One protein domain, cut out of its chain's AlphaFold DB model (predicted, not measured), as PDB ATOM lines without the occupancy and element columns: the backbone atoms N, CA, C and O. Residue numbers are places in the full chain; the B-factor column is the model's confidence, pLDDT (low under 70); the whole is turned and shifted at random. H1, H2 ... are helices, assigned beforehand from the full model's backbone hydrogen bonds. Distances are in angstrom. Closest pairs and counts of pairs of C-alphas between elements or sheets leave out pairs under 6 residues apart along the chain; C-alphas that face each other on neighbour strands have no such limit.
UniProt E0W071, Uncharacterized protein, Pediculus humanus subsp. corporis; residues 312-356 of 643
ATOM      1  N   TYR A 312     161.118 191.022 251.408       75.06
ATOM      2  CA  TYR A 312     162.210 191.980 251.259       75.06
ATOM      3  C   TYR A 312     163.543 191.256 251.052       75.06
ATOM      4  O   TYR A 312     164.246 191.553 250.092       75.06
ATOM      5  N   ASP A 313     163.833 190.234 251.858       76.62
ATOM      6  CA  ASP A 313     165.070 189.458 251.735       76.62
ATOM      7  C   ASP A 313     165.122 188.662 250.429       76.62
ATOM      8  O   ASP A 313     166.152 188.653 249.760       76.62
ATOM      9  N   LYS A 314     163.999 188.071 249.992       80.19
ATOM     10  CA  LYS A 314     163.900 187.419 248.675       80.19
ATOM     11  C   LYS A 314     164.087 188.413 247.523       80.19
ATOM     12  O   LYS A 314     164.811 188.117 246.578       80.19
ATOM     13  N   LEU A 315     163.501 189.608 247.606       80.81
ATOM     14  CA  LEU A 315     163.639 190.663 246.595       80.81
ATOM     15  C   LEU A 315     165.057 191.237 246.559       80.81
ATOM     16  O   LEU A 315     165.582 191.501 245.478       80.81
ATOM     17  N   MET A 316     165.690 191.421 247.717       81.62
ATOM     18  CA  MET A 316     167.078 191.863 247.821       81.62
ATOM     19  C   MET A 316     168.031 190.787 247.310       81.62
ATOM     20  O   MET A 316     168.925 191.105 246.530       81.62
ATOM     21  N   PHE A 317     167.795 189.518 247.650       85.50
ATOM     22  CA  PHE A 317     168.550 188.386 247.122       85.50
ATOM     23  C   PHE A 317     168.414 188.278 245.602       85.50
ATOM     24  O   PHE A 317     169.411 188.109 244.907       85.50
ATOM     25  N   GLU A 318     167.213 188.444 245.049       86.25
ATOM     26  CA  GLU A 318     167.023 188.458 243.600       86.25
ATOM     27  C   GLU A 318     167.663 189.672 242.922       86.25
ATOM     28  O   GLU A 318     168.242 189.531 241.846       86.25
ATOM     29  N   LYS A 319     167.576 190.871 243.512       87.81
ATOM     30  CA  LYS A 319     168.257 192.069 242.993       87.81
ATOM     31  C   LYS A 319     169.770 191.884 243.001       87.81
ATOM     32  O   LYS A 319     170.423 192.222 242.019       87.81
ATOM     33  N   GLU A 320     170.310 191.302 244.064       91.31
ATOM     34  CA  GLU A 320     171.731 191.002 244.194       91.31
ATOM     35  C   GLU A 320     172.158 189.896 243.219       91.31
ATOM     36  O   GLU A 320     173.167 190.033 242.532       91.31
ATOM     37  N   ARG A 321     171.339 188.852 243.036       93.56
ATOM     38  CA  ARG A 321     171.546 187.824 242.008       93.56
ATOM     39  C   ARG A 321     171.544 188.429 240.601       93.56
ATOM     40  O   ARG A 321     172.445 188.137 239.822       93.56
ATOM     41  N   ARG A 322     170.583 189.305 240.278       93.81
ATOM     42  CA  ARG A 322     170.527 190.021 238.987       93.81
ATOM     43  C   ARG A 322     171.746 190.925 238.793       93.81
ATOM     44  O   ARG A 322     172.316 190.935 237.706       93.81
ATOM     45  N   ARG A 323     172.180 191.635 239.840       93.25
ATOM     46  CA  ARG A 323     173.384 192.479 239.818       93.25
ATOM     47  C   ARG A 323     174.642 191.651 239.558       93.25
ATOM     48  O   ARG A 323     175.438 192.044 238.713       93.25
ATOM     49  N   ARG A 324     174.791 190.499 240.218       94.38
ATOM     50  CA  ARG A 324     175.922 189.579 240.009       94.38
ATOM     51  C   ARG A 324     175.965 189.049 238.583       94.38
ATOM     52  O   ARG A 324     176.997 189.182 237.939       94.38
ATOM     53  N   ILE A 325     174.838 188.557 238.066       94.62
ATOM     54  CA  ILE A 325     174.747 188.055 236.685       94.62
ATOM     55  C   ILE A 325     175.073 189.164 235.679       94.62
ATOM     56  O   ILE A 325     175.798 188.932 234.716       94.62
ATOM     57  N   LEU A 326     174.560 190.383 235.881       94.00
ATOM     58  CA  LEU A 326     174.891 191.513 235.009       94.00
ATOM     59  C   LEU A 326     176.381 191.854 235.078       94.00
ATOM     60  O   LEU A 326     177.007 192.004 234.036       94.00
ATOM     61  N   HIS A 327     176.956 191.945 236.277       94.69
ATOM     62  CA  HIS A 327     178.375 192.240 236.458       94.69
ATOM     63  C   HIS A 327     179.269 191.172 235.812       94.69
ATOM     64  O   HIS A 327     180.260 191.508 235.171       94.69
ATOM     65  N   GLU A 328     178.906 189.896 235.935       93.31
ATOM     66  CA  GLU A 328     179.587 188.776 235.285       93.31
ATOM     67  C   GLU A 328     179.511 188.895 233.759       93.31
ATOM     68  O   GLU A 328     180.552 188.960 233.111       93.31
ATOM     69  N   ARG A 329     178.313 189.098 233.193       94.88
ATOM     70  CA  ARG A 329     178.118 189.308 231.745       94.88
ATOM     71  C   ARG A 329     178.894 190.511 231.207       94.88
ATOM     72  O   ARG A 329     179.478 190.441 230.127       94.88
ATOM     73  N   TYR A 330     178.913 191.629 231.935       93.31
ATOM     74  CA  TYR A 330     179.691 192.807 231.545       93.31
ATOM     75  C   TYR A 330     181.198 192.556 231.667       93.31
ATOM     76  O   TYR A 330     181.949 192.972 230.787       93.31
ATOM     77  N   SER A 331     181.648 191.840 232.702       91.12
ATOM     78  CA  SER A 331     183.049 191.440 232.857       91.12
ATOM     79  C   SER A 331     183.501 190.514 231.726       91.12
ATOM     80  O   SER A 331     184.565 190.732 231.151       91.12
ATOM     81  N   GLU A 332     182.690 189.520 231.363       90.19
ATOM     82  CA  GLU A 332     182.932 188.617 230.233       90.19
ATOM     83  C   GLU A 332     182.995 189.379 228.910       90.19
ATOM     84  O   GLU A 332     183.942 189.207 228.142       90.19
ATOM     85  N   LYS A 333     182.046 190.295 228.677       92.00
ATOM     86  CA  LYS A 333     182.050 191.158 227.493       92.00
ATOM     87  C   LYS A 333     183.331 191.990 227.420       92.00
ATOM     88  O   LYS A 333     183.983 191.989 226.381       92.00
ATOM     89  N   LEU A 334     183.744 192.634 228.514       87.94
ATOM     90  CA  LEU A 334     184.992 193.404 228.563       87.94
ATOM     91  C   LEU A 334     186.219 192.525 228.297       87.94
ATOM     92  O   LEU A 334     187.055 192.889 227.477       87.94
ATOM     93  N   LYS A 335     186.304 191.340 228.914       84.06
ATOM     94  CA  LYS A 335     187.397 190.384 228.678       84.06
ATOM     95  C   LYS A 335     187.456 189.905 227.228       84.06
ATOM     96  O   LYS A 335     188.548 189.738 226.705       84.06
ATOM     97  N   SER A 336     186.309 189.720 226.572       81.62
ATOM     98  CA  SER A 336     186.258 189.335 225.155       81.62
ATOM     99  C   SER A 336     186.709 190.456 224.208       81.62
ATOM    100  O   SER A 336     187.286 190.178 223.159       81.62
ATOM    101  N   LEU A 337     186.480 191.721 224.586       84.19
ATOM    102  CA  LEU A 337     186.914 192.896 223.820       84.19
ATOM    103  C   LEU A 337     188.405 193.194 224.015       84.19
ATOM    104  O   LEU A 337     189.050 193.738 223.119       84.19
ATOM    105  N   VAL A 338     188.966 192.822 225.168       79.19
ATOM    106  CA  VAL A 338     190.406 192.895 225.418       79.19
ATOM    107  C   VAL A 338     191.089 191.768 224.644       79.19
ATOM    108  O   VAL A 338     191.258 190.652 225.128       79.19
ATOM    109  N   GLN A 339     191.516 192.072 223.419       71.12
ATOM    110  CA  GLN A 339     192.482 191.238 222.711       71.12
ATOM    111  C   GLN A 339     193.782 191.224 223.530       71.12
ATOM    112  O   GLN A 339     194.370 192.291 223.743       71.12
ATOM    113  N   PRO A 340     194.260 190.060 224.006       73.00
ATOM    114  CA  PRO A 340     195.543 190.006 224.676       73.00
ATOM    115  C   PRO A 340     196.615 190.425 223.670       73.00
ATOM    116  O   PRO A 340     196.722 189.864 222.572       73.00
ATOM    117  N   PHE A 341     197.395 191.434 224.047       61.97
ATOM    118  CA  PHE A 341     198.589 191.848 223.326       61.97
ATOM    119  C   PHE A 341     199.481 190.622 223.047       61.97
ATOM    120  O   PHE A 341     199.470 189.638 223.786       61.97
ATOM    121  N   SER A 342     200.274 190.638 221.974       65.62
ATOM    122  CA  SER A 342     201.064 189.463 221.545       65.62
ATOM    123  C   SER A 342     201.945 188.861 222.657       65.62
ATOM    124  O   SER A 342     202.260 187.670 222.634       65.62
ATOM    125  N   PHE A 343     202.297 189.661 223.663       59.25
ATOM    126  CA  PHE A 343     203.039 189.235 224.844       59.25
ATOM    127  C   PHE A 343     202.189 188.482 225.894       59.25
ATOM    128  O   PHE A 343     202.703 187.526 226.463       59.25
ATOM    129  N   THR A 344     200.892 188.768 226.081       71.38
ATOM    130  CA  THR A 344     200.030 188.017 227.026       71.38
ATOM    131  C   THR A 344     199.755 186.603 226.537       71.38
ATOM    132  O   THR A 344     199.813 185.668 227.329       71.38
ATOM    133  N   LYS A 345     199.556 186.406 225.224       71.94
ATOM    134  CA  LYS A 345     199.426 185.053 224.642       71.94
ATOM    135  C   LYS A 345     200.691 184.213 224.866       71.94
ATOM    136  O   LYS A 345     200.602 183.028 225.174       71.94
ATOM    137  N   ARG A 346     201.873 184.833 224.745       71.88
ATOM    138  CA  ARG A 346     203.169 184.187 225.012       71.88
ATOM    139  C   ARG A 346     203.339 183.848 226.494       71.88
ATOM    140  O   ARG A 346     203.798 182.759 226.823       71.88
ATOM    141  N   GLU A 347     202.978 184.768 227.378       77.88
ATOM    142  CA  GLU A 347     203.112 184.594 228.824       77.88
ATOM    143  C   GLU A 347     202.140 183.537 229.368       77.88
ATOM    144  O   GLU A 347     202.530 182.699 230.177       77.88
ATOM    145  N   GLU A 348     200.912 183.476 228.846       74.06
ATOM    146  CA  GLU A 348     199.944 182.434 229.194       74.06
ATOM    147  C   GLU A 348     200.367 181.051 228.670       74.06
ATOM    148  O   GLU A 348     200.225 180.057 229.385       74.06
ATOM    149  N   ALA A 349     200.944 180.974 227.464       74.12
ATOM    150  CA  ALA A 349     201.537 179.742 226.941       74.12
ATOM    151  C   ALA A 349     202.715 179.268 227.810       74.12
ATOM    152  O   ALA A 349     202.775 178.095 228.180       74.12
ATOM    153  N   ASN A 350     203.600 180.184 228.219       74.75
ATOM    154  CA  ASN A 350     204.684 179.876 229.151       74.75
ATOM    155  C   ASN A 350     204.151 179.417 230.515       74.75
ATOM    156  O   ASN A 350     204.662 178.451 231.073       74.75
ATOM    157  N   ARG A 351     203.093 180.051 231.037       77.25
ATOM    158  CA  ARG A 351     202.454 179.654 232.300       77.25
ATOM    159  C   ARG A 351     201.838 178.256 232.213       77.25
ATOM    160  O   ARG A 351     202.016 177.469 233.136       77.25
ATOM    161  N   LYS A 352     201.163 177.924 231.106       75.62
ATOM    162  CA  LYS A 352     200.625 176.575 230.838       75.62
ATOM    163  C   LYS A 352     201.738 175.529 230.754       75.62
ATOM    164  O   LYS A 352     201.598 174.451 231.315       75.62
ATOM    165  N   LEU A 353     202.862 175.871 230.128       68.38
ATOM    166  CA  LEU A 353     204.031 174.993 230.027       68.38
ATOM    167  C   LEU A 353     204.699 174.769 231.396       68.38
ATOM    168  O   LEU A 353     205.102 173.654 231.713       68.38
ATOM    169  N   LEU A 354     204.775 175.806 232.234       66.50
ATOM    170  CA  LEU A 354     205.275 175.698 233.609       66.50
ATOM    171  C   LEU A 354     204.358 174.840 234.492       66.50
ATOM    172  O   LEU A 354     204.858 173.989 235.219       66.50
ATOM    173  N   LEU A 355     203.038 175.009 234.374       65.50
ATOM    174  CA  LEU A 355     202.045 174.186 235.076       65.50
ATOM    175  C   LEU A 355     202.106 172.712 234.647       65.50
ATOM    176  O   LEU A 355     202.013 171.825 235.492       65.50
ATOM    177  N   ALA A 356     202.321 172.450 233.353       63.91
ATOM    178  CA  ALA A 356     202.522 171.097 232.834       63.91
ATOM    179  C   ALA A 356     203.833 170.464 233.338       63.91
ATOM    180  O   ALA A 356     203.876 169.269 233.602       63.91
TER     181      ALA A 356
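This is residues 312 to 356 of the 643 residues of an uncharacterized protein of Pediculus humanus subsp. corporis (UniProt E0W071). Two helices, a long H1 and a shorter H2, make an open L, joined at the corner by a short stretch, residues 338 to 341, with no contact between the two arms. The printed part has 45 residues with two named helices, H1 then H2, and no named strand; the class is all helix. The whole is extended, with a radius of gyration of the C-alphas of 17.4 A and spans of 49 by 24 by 7 A.

H1, residues 312 to 337, and H2, residues 342 to 356, are apart, with no C-alpha of the one within 8 A of the other. A tight link of 4 residues joins them. In H1 every O i to N i+4 pair is within hydrogen-bond range; in H2 10 of 11 are.

H1 begins at C-alpha 312 (162.210, 191.980, 251.259) and measures 36.9 A from first to last C-alpha. H2 measures 21.6 A and ends at C-alpha 356 (202.522, 171.097, 232.834).

The two C-alphas farthest apart, those of Tyr 312 and Leu 353, are 49.9 A apart. The printed part has no cut. Its mean pLDDT is 80.9, with residues 341 to 343 and 353 to 356 under 70.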